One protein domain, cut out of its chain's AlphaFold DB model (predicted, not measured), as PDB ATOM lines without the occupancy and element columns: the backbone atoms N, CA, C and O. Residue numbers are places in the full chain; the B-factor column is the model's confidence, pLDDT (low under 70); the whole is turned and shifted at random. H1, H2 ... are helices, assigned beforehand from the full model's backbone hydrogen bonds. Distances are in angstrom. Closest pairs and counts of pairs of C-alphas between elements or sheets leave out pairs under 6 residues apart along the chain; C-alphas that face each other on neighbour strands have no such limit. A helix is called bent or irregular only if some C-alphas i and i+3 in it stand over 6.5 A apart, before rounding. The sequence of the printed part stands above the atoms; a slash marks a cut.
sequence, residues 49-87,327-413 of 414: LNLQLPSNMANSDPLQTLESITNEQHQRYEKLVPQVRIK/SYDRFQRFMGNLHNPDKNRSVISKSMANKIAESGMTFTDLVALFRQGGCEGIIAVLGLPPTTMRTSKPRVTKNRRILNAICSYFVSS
ATOM      1  N   LEU A  49       6.476 101.288 111.565       31.88
ATOM      2  CA  LEU A  49       5.452 102.052 112.291       31.88
ATOM      3  C   LEU A  49       4.619 101.231 113.292       31.88
ATOM      4  O   LEU A  49       3.909 101.852 114.077       31.88
ATOM      5  N   ASN A  50       4.753  99.898 113.333       34.38
ATOM      6  CA  ASN A  50       3.983  99.023 114.235       34.38
ATOM      7  C   ASN A  50       4.844  98.249 115.256       34.38
ATOM      8  O   ASN A  50       4.457  97.178 115.720       34.38
ATOM      9  N   LEU A  51       5.997  98.790 115.652       41.53
ATOM     10  CA  LEU A  51       6.712  98.294 116.832       41.53
ATOM     11  C   LEU A  51       6.007  98.831 118.089       41.53
ATOM     12  O   LEU A  51       6.247  99.962 118.511       41.53
ATOM     13  N   GLN A  52       5.099  98.035 118.663       36.59
ATOM     14  CA  GLN A  52       4.687  98.221 120.055       36.59
ATOM     15  C   GLN A  52       5.914  97.953 120.931       36.59
ATOM     16  O   GLN A  52       6.469  96.856 120.908       36.59
ATOM     17  N   LEU A  53       6.356  98.978 121.658       40.84
ATOM     18  CA  LEU A  53       7.380  98.841 122.689       40.84
ATOM     19  C   LEU A  53       6.824  97.931 123.796       40.84
ATOM     20  O   LEU A  53       5.708  98.188 124.254       40.84
ATOM     21  N   PRO A  54       7.559  96.903 124.252       38.19
ATOM     22  CA  PRO A  54       7.265  96.273 125.530       38.19
ATOM     23  C   PRO A  54       7.327  97.346 126.623       38.19
ATOM     24  O   PRO A  54       8.294  98.103 126.698       38.19
ATOM     25  N   SER A  55       6.285  97.436 127.447       37.75
ATOM     26  CA  SER A  55       6.069  98.515 128.421       37.75
ATOM     27  C   SER A  55       7.086  98.573 129.562       37.75
ATOM     28  O   SER A  55       6.993  99.468 130.391       37.75
ATOM     29  N   ASN A  56       8.042  97.648 129.622       43.44
ATOM     30  CA  ASN A  56       8.944  97.492 130.754       43.44
ATOM     31  C   ASN A  56      10.385  97.338 130.268       43.44
ATOM     32  O   ASN A  56      10.850  96.215 130.130       43.44
ATOM     33  N   MET A  57      11.083  98.451 130.032       40.91
ATOM     34  CA  MET A  57      12.512  98.574 130.346       40.91
ATOM     35  C   MET A  57      12.841 100.045 130.612       40.91
ATOM     36  O   MET A  57      12.902 100.871 129.703       40.91
ATOM     37  N   ALA A  58      13.056 100.358 131.886       46.31
ATOM     38  CA  ALA A  58      13.946 101.436 132.271       46.31
ATOM     39  C   ALA A  58      15.379 100.928 132.063       46.31
ATOM     40  O   ALA A  58      15.764  99.944 132.690       46.31
ATOM     41  N   ASN A  59      16.126 101.537 131.140       49.50
ATOM     42  CA  ASN A  59      17.423 102.169 131.412       49.50
ATOM     43  C   ASN A  59      18.154 102.500 130.096       49.50
ATOM     44  O   ASN A  59      18.343 101.635 129.250       49.50
ATOM     45  N   SER A  60      18.522 103.785 130.003       56.50
ATOM     46  CA  SER A  60      19.182 104.558 128.935       56.50
ATOM     47  C   SER A  60      18.412 104.828 127.625       56.50
ATOM     48  O   SER A  60      18.012 103.944 126.874       56.50
ATOM     49  N   ASP A  61      18.210 106.119 127.329       75.81
ATOM     50  CA  ASP A  61      17.801 106.600 126.005       75.81
ATOM     51  C   ASP A  61      19.004 106.476 125.048       75.81
ATOM     52  O   ASP A  61      20.033 107.095 125.324       75.81
ATOM     53  N   PRO A  62      18.906 105.763 123.905       76.12
ATOM     54  CA  PRO A  62      20.002 105.657 122.944       76.12
ATOM     55  C   PRO A  62      20.601 106.987 122.505       76.12
ATOM     56  O   PRO A  62      21.770 107.030 122.145       76.12
ATOM     57  N   LEU A  63      19.820 108.070 122.491       75.56
ATOM     58  CA  LEU A  63      20.340 109.394 122.153       75.56
ATOM     59  C   LEU A  63      21.219 109.963 123.272       75.56
ATOM     60  O   LEU A  63      22.267 110.517 122.968       75.56
ATOM     61  N   GLN A  64      20.850 109.756 124.538       77.31
ATOM     62  CA  GLN A  64      21.709 110.116 125.671       77.31
ATOM     63  C   GLN A  64      22.968 109.248 125.699       77.31
ATOM     64  O   GLN A  64      24.056 109.764 125.923       77.31
ATOM     65  N   THR A  65      22.846 107.951 125.395       77.81
ATOM     66  CA  THR A  65      24.005 107.059 125.258       77.81
ATOM     67  C   THR A  65      24.950 107.526 124.148       77.81
ATOM     68  O   THR A  65      26.157 107.539 124.344       77.81
ATOM     69  N   LEU A  66      24.427 107.964 122.995       84.19
ATOM     70  CA  LEU A  66      25.251 108.525 121.916       84.19
ATOM     71  C   LEU A  66      26.014 109.786 122.337       84.19
ATOM     72  O   LEU A  66      27.124 109.993 121.858       84.19
ATOM     73  N   GLU A  67      25.426 110.622 123.193       83.38
ATOM     74  CA  GLU A  67      26.057 111.845 123.706       83.38
ATOM     75  C   GLU A  67      27.123 111.558 124.776       83.38
ATOM     76  O   GLU A  67      28.043 112.356 124.937       83.38
ATOM     77  N   SER A  68      27.033 110.423 125.480       87.06
ATOM     78  CA  SER A  68      27.973 110.045 126.544       87.06
ATOM     79  C   SER A  68      29.163 109.195 126.085       87.06
ATOM     80  O   SER A  68      30.123 109.062 126.838       87.06
ATOM     81  N   ILE A  69      29.110 108.591 124.892       89.94
ATOM     82  CA  ILE A  69      30.193 107.743 124.367       89.94
ATOM     83  C   ILE A  69      31.412 108.602 124.001       89.94
ATOM     84  O   ILE A  69      31.317 109.499 123.160       89.94
ATOM     85  N   THR A  70      32.578 108.294 124.576       91.25
ATOM     86  CA  THR A  70      33.836 108.964 124.217       91.25
ATOM     87  C   THR A  70      34.381 108.476 122.873       91.25
ATOM     88  O   THR A  70      34.049 107.390 122.383       91.25
ATOM     89  N   ASN A  71      35.279 109.261 122.271       88.19
ATOM     90  CA  ASN A  71      35.941 108.868 121.028       88.19
ATOM     91  C   ASN A  71      36.761 107.578 121.196       88.19
ATOM     92  O   ASN A  71      36.744 106.739 120.295       88.19
ATOM     93  N   GLU A  72      37.434 107.377 122.334       91.38
ATOM     94  CA  GLU A  72      38.205 106.153 122.589       91.38
ATOM     95  C   GLU A  72      37.295 104.925 122.698       91.38
ATOM     96  O   GLU A  72      37.602 103.872 122.128       91.38
ATOM     97  N   GLN A  73      36.152 105.055 123.383       92.12
ATOM     98  CA  GLN A  73      35.152 103.989 123.477       92.12
ATOM     99  C   GLN A  73      34.603 103.635 122.094       92.12
ATOM    100  O   GLN A  73      34.574 102.463 121.717       92.12
ATOM    101  N   HIS A  74      34.236 104.643 121.299       92.94
ATOM    102  CA  HIS A  74      33.741 104.418 119.949       92.94
ATOM    103  C   HIS A  74      34.783 103.718 119.059       92.94
ATOM    104  O   HIS A  74      34.462 102.713 118.425       92.94
ATOM    105  N   GLN A  75      36.044 104.165 119.076       92.12
ATOM    106  CA  GLN A  75      37.133 103.503 118.346       92.12
ATOM    107  C   GLN A  75      37.338 102.052 118.791       92.12
ATOM    108  O   GLN A  75      37.618 101.184 117.962       92.12
ATOM    109  N   ARG A  76      37.199 101.761 120.091       94.25
ATOM    110  CA  ARG A  76      37.274 100.391 120.612       94.25
ATOM    111  C   ARG A  76      36.153  99.525 120.044       94.25
ATOM    112  O   ARG A  76      36.439  98.419 119.597       94.25
ATOM    113  N   TYR A  77      34.917 100.020 120.017       94.94
ATOM    114  CA  TYR A  77      33.787  99.284 119.445       94.94
ATOM    115  C   TYR A  77      33.919  99.089 117.930       94.94
ATOM    116  O   TYR A  77      33.620  98.007 117.428       94.94
ATOM    117  N   GLU A  78      34.438 100.072 117.189       93.25
ATOM    118  CA  GLU A  78      34.658  99.929 115.744       93.25
ATOM    119  C   GLU A  78      35.704  98.871 115.381       93.25
ATOM    120  O   GLU A  78      35.623  98.294 114.299       93.25
ATOM    121  N   LYS A  79      36.660  98.571 116.268       92.62
ATOM    122  CA  LYS A  79      37.621  97.472 116.063       92.62
ATOM    123  C   LYS A  79      36.974  96.086 116.142       92.62
ATOM    124  O   LYS A  79      37.575  95.124 115.676       92.62
ATOM    125  N   LEU A  80      35.775  95.975 116.719       92.69
ATOM    126  CA  LEU A  80      35.049  94.708 116.875       92.69
ATOM    127  C   LEU A  80      34.201  94.340 115.657       92.69
ATOM    128  O   LEU A  80      33.626  93.256 115.611       92.69
ATOM    129  N   VAL A  81      34.100  95.241 114.683       93.00
ATOM    130  CA  VAL A  81      33.316  95.049 113.467       93.00
ATOM    131  C   VAL A  81      34.178  95.346 112.241       93.00
ATOM    132  O   VAL A  81      35.170  96.072 112.341       93.00
ATOM    133  N   PRO A  82      33.814  94.837 111.051       91.31
ATOM    134  CA  PRO A  82      34.510  95.195 109.825       91.31
ATOM    135  C   PRO A  82      34.598  96.714 109.655       91.31
ATOM    136  O   PRO A  82      33.623  97.427 109.897       91.31
ATOM    137  N   GLN A  83      35.751  97.220 109.225       85.56
ATOM    138  CA  GLN A  83      35.914  98.644 108.935       85.56
ATOM    139  C   GLN A  83      34.991  99.074 107.792       85.56
ATOM    140  O   GLN A  83      34.772  98.323 106.833       85.56
ATOM    141  N   VAL A  84      34.455 100.294 107.882       81.38
ATOM    142  CA  VAL A  84      33.635 100.844 106.801       81.38
ATOM    143  C   VAL A  84      34.522 101.043 105.582       81.38
ATOM    144  O   VAL A  84      35.464 101.831 105.598       81.38
ATOM    145  N   ARG A  85      34.214 100.325 104.501       69.44
ATOM    146  CA  ARG A  85      34.868 100.558 103.216       69.44
ATOM    147  C   ARG A  85      34.224 101.770 102.563       69.44
ATOM    148  O   ARG A  85      33.011 101.806 102.355       69.44
ATOM    149  N   ILE A  86      35.040 102.766 102.233       59.19
ATOM    150  CA  ILE A  86      34.595 103.907 101.438       59.19
ATOM    151  C   ILE A  86      34.207 103.366 100.059       59.19
ATOM    152  O   ILE A  86      35.041 102.774  99.374       59.19
ATOM    153  N   LYS A  87      32.960 103.590  99.630       60.31
ATOM    154  CA  LYS A  87      32.632 103.545  98.201       60.31
ATOM    155  C   LYS A  87      33.403 104.690  97.552       60.31
ATOM    156  O   LYS A  87      32.956 105.835  97.620       60.31
ATOM    157  N   SER A 327      27.364  92.459  99.707       84.00
ATOM    158  CA  SER A 327      26.334  93.112 100.524       84.00
ATOM    159  C   SER A 327      25.064  92.269 100.594       84.00
ATOM    160  O   SER A 327      24.480  92.152 101.669       84.00
ATOM    161  N   TYR A 328      24.668  91.636  99.490       85.44
ATOM    162  CA  TYR A 328      23.549  90.702  99.465       85.44
ATOM    163  C   TYR A 328      23.816  89.485 100.357       85.44
ATOM    164  O   TYR A 328      22.982  89.153 101.197       85.44
ATOM    165  N   ASP A 329      24.998  88.876 100.261       85.88
ATOM    166  CA  ASP A 329      25.363  87.716 101.082       85.88
ATOM    167  C   ASP A 329      25.382  88.072 102.581       85.88
ATOM    168  O   ASP A 329      24.926  87.300 103.427       85.88
ATOM    169  N   ARG A 330      25.841  89.283 102.936       89.56
ATOM    170  CA  ARG A 330      25.738  89.794 104.313       89.56
ATOM    171  C   ARG A 330      24.289  90.016 104.734       89.56
ATOM    172  O   ARG A 330      23.940  89.652 105.855       89.56
ATOM    173  N   PHE A 331      23.452  90.577 103.859       87.06
ATOM    174  CA  PHE A 331      22.023  90.765 104.108       87.06
ATOM    175  C   PHE A 331      21.317  89.434 104.407       87.06
ATOM    176  O   PHE A 331      20.526  89.371 105.348       87.06
ATOM    177  N   GLN A 332      21.649  88.356 103.685       86.56
ATOM    178  CA  GLN A 332      21.057  87.033 103.913       86.56
ATOM    179  C   GLN A 332      21.264  86.530 105.349       86.56
ATOM    180  O   GLN A 332      20.379  85.893 105.908       86.56
ATOM    181  N   ARG A 333      22.368  86.901 106.012       90.25
ATOM    182  CA  ARG A 333      22.630  86.516 107.416       90.25
ATOM    183  C   ARG A 333      21.680  87.161 108.430       90.25
ATOM    184  O   ARG A 333      21.641  86.744 109.586       90.25
ATOM    185  N   PHE A 334      20.915  88.172 108.024       89.12
ATOM    186  CA  PHE A 334      19.874  88.766 108.861       89.12
ATOM    187  C   PHE A 334      18.526  88.041 108.739       89.12
ATOM    188  O   PHE A 334      17.669  88.282 109.593       89.12
ATOM    189  N   MET A 335      18.342  87.171 107.731       86.81
ATOM    190  CA  MET A 335      17.121  86.381 107.542       86.81
ATOM    191  C   MET A 335      16.883  85.449 108.728       86.81
ATOM    192  O   MET A 335      17.799  84.784 109.200       86.81
ATOM    193  N   GLY A 336      15.649  85.422 109.227       84.25
ATOM    194  CA  GLY A 336      15.256  84.595 110.373       84.25
ATOM    195  C   GLY A 336      15.669  85.158 111.738       84.25
ATOM    196  O   GLY A 336      15.108  84.730 112.743       84.25
ATOM    197  N   ASN A 337      16.557  86.159 111.764       88.00
ATOM    198  CA  ASN A 337      17.048  86.843 112.962       88.00
ATOM    199  C   ASN A 337      16.369  88.222 113.110       88.00
ATOM    200  O   ASN A 337      15.151  88.323 113.257       88.00
ATOM    201  N   LEU A 338      17.148  89.309 113.001       88.44
ATOM    202  CA  LEU A 338      16.653  90.689 113.053       88.44
ATOM    203  C   LEU A 338      15.673  91.018 111.917       88.44
ATOM    204  O   LEU A 338      14.815  91.889 112.087       88.44
ATOM    205  N   HIS A 339      15.788  90.347 110.766       88.44
ATOM    206  CA  HIS A 339      14.845  90.503 109.671       88.44
ATOM    207  C   HIS A 339      14.153  89.178 109.343       88.44
ATOM    208  O   HIS A 339      14.787  88.206 108.950       88.44
ATOM    209  N   ASN A 340      12.830  89.146 109.481       83.88
ATOM    210  CA  ASN A 340      12.026  87.982 109.129       83.88
ATOM    211  C   ASN A 340      10.934  88.401 108.127       83.88
ATOM    212  O   ASN A 340      10.068  89.191 108.508       83.88
ATOM    213  N   PRO A 341      10.993  87.940 106.863       70.19
ATOM    214  CA  PRO A 341      10.034  88.335 105.832       70.19
ATOM    215  C   PRO A 341       8.625  87.764 106.064       70.19
ATOM    216  O   PRO A 341       7.657  88.393 105.649       70.19
ATOM    217  N   ASP A 342       8.504  86.641 106.781       67.75
ATOM    218  CA  ASP A 342       7.243  85.896 106.933       67.75
ATOM    219  C   ASP A 342       6.512  86.192 108.252       67.75
ATOM    220  O   ASP A 342       5.362  85.798 108.449       67.75
ATOM    221  N   LYS A 343       7.156  86.907 109.184       59.69
ATOM    222  CA  LYS A 343       6.539  87.307 110.457       59.69
ATOM    223  C   LYS A 343       6.018  88.740 110.380       59.69
ATOM    224  O   LYS A 343       6.771  89.671 110.107       59.69
ATOM    225  N   ASN A 344       4.773  88.944 110.824       57.84
ATOM    226  CA  ASN A 344       4.140  90.264 111.016       57.84
ATOM    227  C   ASN A 344       4.920  91.232 111.942       57.84
ATOM    228  O   ASN A 344       4.528  92.389 112.096       57.84
ATOM    229  N   ARG A 345       6.006  90.784 112.590       66.00
ATOM    230  CA  ARG A 345       6.857  91.577 113.490       66.00
ATOM    231  C   ARG A 345       8.343  91.287 113.265       66.00
ATOM    232  O   ARG A 345       9.012  90.710 114.115       66.00
ATOM    233  N   SER A 346       8.861  91.694 112.111       82.19
ATOM    234  CA  SER A 346      10.308  91.810 111.890       82.19
ATOM    235  C   SER A 346      10.892  92.915 112.790       82.19
ATOM    236  O   SER A 346      10.324  94.008 112.839       82.19
ATOM    237  N   VAL A 347      12.012  92.665 113.486       87.31
ATOM    238  CA  VAL A 347      12.642  93.657 114.393       87.31
ATOM    239  C   VAL A 347      13.089  94.885 113.609       87.31
ATOM    240  O   VAL A 347      12.832  96.025 114.002       87.31
ATOM    241  N   ILE A 348      13.731  94.649 112.466       88.50
ATOM    242  CA  ILE A 348      14.112  95.686 111.515       88.50
ATOM    243  C   ILE A 348      13.504  95.402 110.145       88.50
ATOM    244  O   ILE A 348      13.196  94.264 109.797       88.50
ATOM    245  N   SER A 349      13.318  96.452 109.347       85.88
ATOM    246  CA  SER A 349      12.849  96.306 107.969       85.88
ATOM    247  C   SER A 349      13.957  95.788 107.048       85.88
ATOM    248  O   SER A 349      15.143  95.976 107.329       85.88
ATOM    249  N   LYS A 350      13.565  95.263 105.880       84.19
ATOM    250  CA  LYS A 350      14.479  94.909 104.779       84.19
ATOM    251  C   LYS A 350      15.474  96.025 104.463       84.19
ATOM    252  O   LYS A 350      16.676  95.798 104.406       84.19
ATOM    253  N   SER A 351      14.979  97.260 104.336       80.62
ATOM    254  CA  SER A 351      15.816  98.437 104.060       80.62
ATOM    255  C   SER A 351      16.844  98.703 105.162       80.62
ATOM    256  O   SER A 351      17.961  99.118 104.865       80.62
ATOM    257  N   MET A 352      16.491  98.473 106.426       89.69
ATOM    258  CA  MET A 352      17.424  98.672 107.531       89.69
ATOM    259  C   MET A 352      18.482  97.566 107.582       89.69
ATOM    260  O   MET A 352      19.660  97.877 107.723       89.69
ATOM    261  N   ALA A 353      18.087  96.306 107.385       89.94
ATOM    262  CA  ALA A 353      19.029  95.195 107.255       89.94
ATOM    263  C   ALA A 353      20.007  95.422 106.088       89.94
ATOM    264  O   ALA A 353      21.211  95.260 106.260       89.94
ATOM    265  N   ASN A 354      19.511  95.908 104.941       84.50
ATOM    266  CA  ASN A 354      20.353  96.303 103.810       84.50
ATOM    267  C   ASN A 354      21.357  97.392 104.189       84.50
ATOM    268  O   ASN A 354      22.528  97.252 103.869       84.50
ATOM    269  N   LYS A 355      20.955  98.443 104.916       88.94
ATOM    270  CA  LYS A 355      21.900  99.489 105.351       88.94
ATOM    271  C   LYS A 355      23.012  98.944 106.246       88.94
ATOM    272  O   LYS A 355      24.160  99.354 106.105       88.94
ATOM    273  N   ILE A 356      22.685  98.021 107.152       92.06
ATOM    274  CA  ILE A 356      23.689  97.361 107.997       92.06
ATOM    275  C   ILE A 356      24.638  96.531 107.119       92.06
ATOM    276  O   ILE A 356      25.856  96.689 107.216       92.06
ATOM    277  N   ALA A 357      24.098  95.728 106.203       89.75
ATOM    278  CA  ALA A 357      24.885  94.912 105.282       89.75
ATOM    279  C   ALA A 357      25.779  95.749 104.346       89.75
ATOM    280  O   ALA A 357      26.953  95.430 104.150       89.75
ATOM    281  N   GLU A 358      25.273  96.858 103.808       85.75
ATOM    282  CA  GLU A 358      26.035  97.806 102.985       85.75
ATOM    283  C   GLU A 358      27.153  98.495 103.773       85.75
ATOM    284  O   GLU A 358      28.190  98.812 103.201       85.75
ATOM    285  N   SER A 359      26.991  98.666 105.089       88.50
ATOM    286  CA  SER A 359      28.043  99.189 105.974       88.50
ATOM    287  C   SER A 359      29.139  98.164 106.320       88.50
ATOM    288  O   SER A 359      30.014  98.441 107.143       88.50
ATOM    289  N   GLY A 360      29.084  96.976 105.708       89.25
ATOM    290  CA  GLY A 360      30.078  95.913 105.845       89.25
ATOM    291  C   GLY A 360      29.786  94.892 106.945       89.25
ATOM    292  O   GLY A 360      30.537  93.933 107.062       89.25
ATOM    293  N   MET A 361      28.709  95.062 107.719       93.12
ATOM    294  CA  MET A 361      28.413  94.225 108.887       93.12
ATOM    295  C   MET A 361      27.417  93.104 108.580       93.12
ATOM    296  O   MET A 361      26.480  93.264 107.800       93.12
ATOM    297  N   THR A 362      27.605  91.969 109.241       94.00
ATOM    298  CA  THR A 362      26.691  90.826 109.291       94.00
ATOM    299  C   THR A 362      25.961  90.767 110.629       94.00
ATOM    300  O   THR A 362      26.303  91.475 111.575       94.00
ATOM    301  N   PHE A 363      24.966  89.883 110.742       94.50
ATOM    302  CA  PHE A 363      24.336  89.596 112.030       94.50
ATOM    303  C   PHE A 363      25.349  89.076 113.067       94.50
ATOM    304  O   PHE A 363      25.314  89.505 114.216       94.50
ATOM    305  N   THR A 364      26.290  88.220 112.659       94.56
ATOM    306  CA  THR A 364      27.338  87.675 113.535       94.56
ATOM    307  C   THR A 364      28.262  88.762 114.085       94.56
ATOM    308  O   THR A 364      28.608  88.718 115.263       94.56
ATOM    309  N   ASP A 365      28.597  89.771 113.277       95.56
ATOM    310  CA  ASP A 365      29.390  90.918 113.738       95.56
ATOM    311  C   ASP A 365      28.645  91.696 114.832       95.56
ATOM    312  O   ASP A 365      29.242  92.099 115.827       95.56
ATOM    313  N   LEU A 366      27.322  91.853 114.698       96.19
ATOM    314  CA  LEU A 366      26.503  92.485 115.735       96.19
ATOM    315  C   LEU A 366      26.407  91.630 117.007       96.19
ATOM    316  O   LEU A 366      26.454  92.184 118.101       96.19
ATOM    317  N   VAL A 367      26.324  90.300 116.893       95.62
ATOM    318  CA  VAL A 367      26.381  89.391 118.057       95.62
ATOM    319  C   VAL A 367      27.705  89.564 118.805       95.62
ATOM    320  O   VAL A 367      27.711  89.715 120.025       95.62
ATOM    321  N   ALA A 368      28.831  89.564 118.085       95.31
ATOM    322  CA  ALA A 368      30.157  89.740 118.676       95.31
ATOM    323  C   ALA A 368      30.307  91.115 119.346       95.31
ATOM    324  O   ALA A 368      30.800  91.202 120.473       95.31
ATOM    325  N   LEU A 369      29.824  92.169 118.684       96.50
ATOM    326  CA  LEU A 369      29.805  93.526 119.218       96.50
ATOM    327  C   LEU A 369      28.957  93.622 120.492       96.50
ATOM    328  O   LEU A 369      29.410  94.203 121.475       96.50
ATOM    329  N   PHE A 370      27.767  93.017 120.515       96.56
ATOM    330  CA  PHE A 370      26.907  93.014 121.699       96.56
ATOM    331  C   PHE A 370      27.540  92.258 122.874       96.56
ATOM    332  O   PHE A 370      27.529  92.756 123.994       96.56
ATOM    333  N   ARG A 371      28.160  91.096 122.636       95.44
ATOM    334  CA  ARG A 371      28.811  90.314 123.705       95.44
ATOM    335  C   ARG A 371      29.942  91.063 124.408       95.44
ATOM    336  O   ARG A 371      30.193  90.814 125.579       95.44
ATOM    337  N   GLN A 372      30.634  91.951 123.697       94.25
ATOM    338  CA  GLN A 372      31.782  92.683 124.239       94.25
ATOM    339  C   GLN A 372      31.448  94.112 124.683       94.25
ATOM    340  O   GLN A 372      32.062  94.611 125.622       94.25
ATOM    341  N   GLY A 373      30.518  94.784 124.001       91.69
ATOM    342  CA  GLY A 373      30.173  96.191 124.235       91.69
ATOM    343  C   GLY A 373      28.732  96.435 124.680       91.69
ATOM    344  O   GLY A 373      28.336  97.585 124.857       91.69
ATOM    345  N   GLY A 374      27.922  95.387 124.830       94.06
ATOM    346  CA  GLY A 374      26.510  95.487 125.188       94.06
ATOM    347  C   GLY A 374      25.697  96.354 124.221       94.06
ATOM    348  O   GLY A 374      26.037  96.537 123.047       94.06
ATOM    349  N   CYS A 375      24.601  96.922 124.730       94.12
ATOM    350  CA  CYS A 375      23.777  97.874 123.982       94.12
ATOM    351  C   CYS A 375      24.556  99.133 123.585       94.12
ATOM    352  O   CYS A 375      24.322  99.665 122.502       94.12
ATOM    353  N   GLU A 376      25.485  99.593 124.430       94.56
ATOM    354  CA  GLU A 376      26.303 100.777 124.162       94.56
ATOM    355  C   GLU A 376      27.135 100.596 122.888       94.56
ATOM    356  O   GLU A 376      27.086 101.453 122.008       94.56
ATOM    357  N   GLY A 377      27.801  99.448 122.725       94.81
ATOM    358  CA  GLY A 377      28.572  99.128 121.524       94.81
ATOM    359  C   GLY A 377      27.718  99.111 120.254       94.81
ATOM    360  O   GLY A 377      28.103  99.701 119.242       94.81
ATOM    361  N   ILE A 378      26.525  98.506 120.310       95.94
ATOM    362  CA  ILE A 378      25.563  98.507 119.193       95.94
ATOM    363  C   ILE A 378      25.136  99.937 118.834       95.94
ATOM    364  O   ILE A 378      25.137 100.313 117.659       95.94
ATOM    365  N   ILE A 379      24.772 100.736 119.838       95.38
ATOM    366  CA  ILE A 379      24.324 102.120 119.662       95.38
ATOM    367  C   ILE A 379      25.450 102.973 119.073       95.38
ATOM    368  O   ILE A 379      25.206 103.690 118.101       95.38
ATOM    369  N   ALA A 380      26.671 102.846 119.600       94.75
ATOM    370  CA  ALA A 380      27.854 103.551 119.126       94.75
ATOM    371  C   ALA A 380      28.101 103.270 117.641       94.75
ATOM    372  O   ALA A 380      28.041 104.181 116.819       94.75
ATOM    373  N   VAL A 381      28.287 101.999 117.277       95.38
ATOM    374  CA  VAL A 381      28.681 101.608 115.917       95.38
ATOM    375  C   VAL A 381      27.593 101.915 114.892       95.38
ATOM    376  O   VAL A 381      27.906 102.321 113.778       95.38
ATOM    377  N   LEU A 382      26.308 101.735 115.218       95.25
ATOM    378  CA  LEU A 382      25.224 102.012 114.265       95.25
ATOM    379  C   LEU A 382      24.879 103.506 114.178       95.25
ATOM    380  O   LEU A 382      24.473 103.980 113.107       95.25
ATOM    381  N   GLY A 383      24.996 104.226 115.295       93.00
ATOM    382  CA  GLY A 383      24.493 105.584 115.476       93.00
ATOM    383  C   GLY A 383      25.529 106.694 115.342       93.00
ATOM    384  O   GLY A 383      25.147 107.817 114.999       93.00
ATOM    385  N   LEU A 384      26.818 106.423 115.542       92.75
ATOM    386  CA  LEU A 384      27.876 107.415 115.352       92.75
ATOM    387  C   LEU A 384      28.437 107.378 113.922       92.75
ATOM    388  O   LEU A 384      28.296 106.380 113.206       92.75
ATOM    389  N   PRO A 385      29.002 108.497 113.437       91.25
ATOM    390  CA  PRO A 385      29.761 108.497 112.193       91.25
ATOM    391  C   PRO A 385      31.041 107.671 112.338       91.25
ATOM    392  O   PRO A 385      31.685 107.804 113.376       91.25
ATOM    393  N   PRO A 386      31.444 106.877 111.329       89.88
ATOM    394  CA  PRO A 386      32.645 106.053 111.433       89.88
ATOM    395  C   PRO A 386      33.898 106.883 111.712       89.88
ATOM    396  O   PRO A 386      34.102 107.902 111.048       89.88
ATOM    397  N   THR A 387      34.768 106.455 112.633       86.56
ATOM    398  CA  THR A 387      35.943 107.264 113.024       86.56
ATOM    399  C   THR A 387      36.973 107.388 111.908       86.56
ATOM    400  O   THR A 387      37.723 108.360 111.845       86.56
ATOM    401  N   THR A 388      36.974 106.435 110.979       82.19
ATOM    402  CA  THR A 388      37.848 106.418 109.805       82.19
ATOM    403  C   THR A 388      37.340 107.294 108.658       82.19
ATOM    404  O   THR A 388      38.023 107.430 107.642       82.19
ATOM    405  N   MET A 389      36.159 107.912 108.785       78.94
ATOM    406  CA  MET A 389      35.545 108.699 107.719       78.94
ATOM    407  C   MET A 389      35.341 110.160 108.119       78.94
ATOM    408  O   MET A 389      34.813 110.476 109.178       78.94
ATOM    409  N   ARG A 390      35.649 111.081 107.196       78.25
ATOM    410  CA  ARG A 390      35.308 112.510 107.325       78.25
ATOM    411  C   ARG A 390      33.831 112.749 106.990       78.25
ATOM    412  O   ARG A 390      33.502 113.419 106.014       78.25
ATOM    413  N   THR A 391      32.922 112.145 107.750       80.94
ATOM    414  CA  THR A 391      31.475 112.315 107.574       80.94
ATOM    415  C   THR A 391      30.789 112.606 108.899       80.94
ATOM    416  O   THR A 391      31.184 112.098 109.938       80.94
ATOM    417  N   SER A 392      29.732 113.416 108.864       84.69
ATOM    418  CA  SER A 392      28.836 113.638 110.006       84.69
ATOM    419  C   SER A 392      27.644 112.673 110.016       84.69
ATOM    420  O   SER A 392      26.821 112.690 110.937       84.69
ATOM    421  N   LYS A 393      27.515 111.836 108.975       88.44
ATOM    422  CA  LYS A 393      26.418 110.876 108.845       88.44
ATOM    423  C   LYS A 393      26.695 109.645 109.704       88.44
ATOM    424  O   LYS A 393      27.823 109.166 109.701       88.44
ATOM    425  N   PRO A 394      25.678 109.105 110.399       91.25
ATOM    426  CA  PRO A 394      25.844 107.851 111.121       91.25
ATOM    427  C   PRO A 394      26.221 106.721 110.171       91.25
ATOM    428  O   PRO A 394      25.791 106.726 109.013       91.25
ATOM    429  N   ARG A 395      26.936 105.721 110.687       91.38
ATOM    430  CA  ARG A 395      27.268 104.512 109.931       91.38
ATOM    431  C   ARG A 395      26.027 103.813 109.372       91.38
ATOM    432  O   ARG A 395      26.042 103.379 108.225       91.38
ATOM    433  N   VAL A 396      24.946 103.732 110.159       92.00
ATOM    434  CA  VAL A 396      23.672 103.121 109.739       92.00
ATOM    435  C   VAL A 396      22.471 104.017 110.056       92.00
ATOM    436  O   VAL A 396      21.731 104.419 109.150       92.00
ATOM    437  N   THR A 397      22.213 104.320 111.334       91.75
ATOM    438  CA  THR A 397      21.032 105.091 111.746       91.75
ATOM    439  C   THR A 397      21.152 105.691 113.147       91.75
ATOM    440  O   THR A 397      21.580 105.028 114.077       91.75
ATOM    441  N   LYS A 398      20.656 106.924 113.319       91.12
ATOM    442  CA  LYS A 398      20.417 107.557 114.634       91.12
ATOM    443  C   LYS A 398      18.973 107.394 115.121       91.12
ATOM    444  O   LYS A 398      18.536 108.072 116.045       91.12
ATOM    445  N   ASN A 399      18.162 106.571 114.450       90.56
ATOM    446  CA  ASN A 399      16.755 106.447 114.810       90.56
ATOM    447  C   ASN A 399      16.608 105.667 116.122       90.56
ATOM    448  O   ASN A 399      16.720 104.442 116.137       90.56
ATOM    449  N   ARG A 400      16.262 106.389 117.192       87.94
ATOM    450  CA  ARG A 400      16.074 105.851 118.545       87.94
ATOM    451  C   ARG A 400      15.215 104.588 118.603       87.94
ATOM    452  O   ARG A 400      15.562 103.648 119.303       87.94
ATOM    453  N   ARG A 401      14.101 104.538 117.862       87.69
ATOM    454  CA  ARG A 401      13.189 103.377 117.892       87.69
ATOM    455  C   ARG A 401      13.842 102.128 117.317       87.69
ATOM    456  O   ARG A 401      13.613 101.040 117.823       87.69
ATOM    457  N   ILE A 402      14.635 102.304 116.265       90.06
ATOM    458  CA  ILE A 402      15.320 101.203 115.590       90.06
ATOM    459  C   ILE A 402      16.465 100.697 116.464       90.06
ATOM    460  O   ILE A 402      16.569  99.493 116.663       90.06
ATOM    461  N   LEU A 403      17.266 101.602 117.035       92.81
ATOM    462  CA  LEU A 403      18.342 101.234 117.960       92.81
ATOM    463  C   LEU A 403      17.791 100.469 119.174       92.81
ATOM    464  O   LEU A 403      18.259  99.371 119.455       92.81
ATOM    465  N   ASN A 404      16.719 100.968 119.801       90.38
ATOM    466  CA  ASN A 404      16.053 100.269 120.905       90.38
ATOM    467  C   ASN A 404      15.531  98.885 120.515       90.38
ATOM    468  O   ASN A 404      15.689  97.942 121.284       90.38
ATOM    469  N   ALA A 405      14.913  98.749 119.339       90.75
ATOM    470  CA  ALA A 405      14.400  97.463 118.874       90.75
ATOM    471  C   ALA A 405      15.530  96.438 118.678       90.75
ATOM    472  O   ALA A 405      15.395  95.294 119.106       90.75
ATOM    473  N   ILE A 406      16.656  96.858 118.090       93.00
ATOM    474  CA  ILE A 406      17.839  96.005 117.907       93.00
ATOM    475  C   ILE A 406      18.422  95.606 119.269       93.00
ATOM    476  O   ILE A 406      18.631  94.422 119.513       93.00
ATOM    477  N   CYS A 407      18.634  96.562 120.177       93.38
ATOM    478  CA  CYS A 407      19.137  96.288 121.525       93.38
ATOM    479  C   CYS A 407      18.224  95.325 122.300       93.38
ATOM    480  O   CYS A 407      18.706  94.355 122.872       93.38
ATOM    481  N   SER A 408      16.906  95.542 122.257       91.62
ATOM    482  CA  SER A 408      15.924  94.677 122.931       91.62
ATOM    483  C   SER A 408      15.956  93.245 122.399       91.62
ATOM    484  O   SER A 408      15.816  92.293 123.165       91.62
ATOM    485  N   TYR A 409      16.159  93.076 121.088       92.38
ATOM    486  CA  TYR A 409      16.338  91.754 120.496       92.38
ATOM    487  C   TYR A 409      17.575  91.055 121.065       92.38
ATOM    488  O   TYR A 409      17.471  89.918 121.509       92.38
ATOM    489  N   PHE A 410      18.724  91.735 121.107       93.38
ATOM    490  CA  PHE A 410      19.953  91.136 121.625       93.38
ATOM    491  C   PHE A 410      19.848  90.788 123.113       93.38
ATOM    492  O   PHE A 410      20.133  89.656 123.463       93.38
ATOM    493  N   VAL A 411      19.318  91.682 123.954       91.94
ATOM    494  CA  VAL A 411      19.110  91.419 125.395       91.94
ATOM    495  C   VAL A 411      18.203  90.210 125.657       91.94
ATOM    496  O   VAL A 411      18.345  89.542 126.674       91.94
ATOM    497  N   SER A 412      17.248  89.933 124.766       86.94
ATOM    498  CA  SER A 412      16.310  88.812 124.924       86.94
ATOM    499  C   SER A 412      16.765  87.509 124.264       86.94
ATOM    500  O   SER A 412      16.177  86.468 124.548       86.94
ATOM    501  N   SER A 413      17.759  87.551 123.371       81.25
ATOM    502  CA  SER A 413      18.059  86.440 122.452       81.25
ATOM    503  C   SER A 413      19.531  86.013 122.417       81.25
ATOM    504  O   SER A 413      19.838  85.011 121.772       81.25
TER     505      SER A 413
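AT A GLANCE: This is residues 49 to 87 and 327 to 413 of the 414 residues of the protein "Exonuclease R569" of Paramuricea clavata (UniProt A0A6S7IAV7). The longest helix, H5, folds back as a V; H1, H2 and H6 pack round its second arm, H5b, while H3 and H4 cross as a pair to one side. The printed part has 126 residues, with six named helices, H1 to H6 in that order along the chain, holding 65 of them, and no named strand; its class is all helix, and it is compact, with a radius of gyration of the C-alphas of 13.8 A and spans of 38 by 36 by 25 A.

IN THESE COORDINATES: Find H5, residues 363 to 383, from C-alpha 363 at (24.336, 89.596, 112.030). By its hydrogen bonds it was assigned as one helix, but it is bent: C-alphas 372 and 375 are 9.5 A apart, between arms H5a, 363 to 372, 14.6 A, and H5b, 375 to 383, 11.5 A. The other helices are H1, residues 62 to 68, 9.8 A; H2, 71 to 78, 10.5 A; H3, 327 to 332, 8.7 A; H4, 350 to 358, 12.0 A; and H6, 400 to 413, 19.9 A, ending with C-alpha 413 at (18.059, 86.440, 122.452).

HOW THE PARTS SIT: H5 is the hub. H5b and H6 form a helical hairpin at a steep tilt of 40 degrees, closest at C-alphas 375 and 407, 5.5 A; H6 touches with residues 403 to 407 alone. H2 touches H5b, about perpendicular at 90 degrees, closest at C-alphas 77 and 377, 5.6 A. H1 touches H5b at C-alphas 66 and 380, 6.3 A. H3 touches H4 at C-alphas 331 and 357, 5.2 A. In each helix or arm every O i to N i+4 pair is within hydrogen-bond range.

THE WHOLE: C-alphas 56 and 87, the farthest apart, are 40.7 A apart. Residues 88 to 326 are cut out, a gap of 12.4 A between C-alphas 87 and 327. The links H3 to H4 and H5 to H6 are long. Confidence is under 70 at residues 49 to 60, 85 to 87 and 342 to 345.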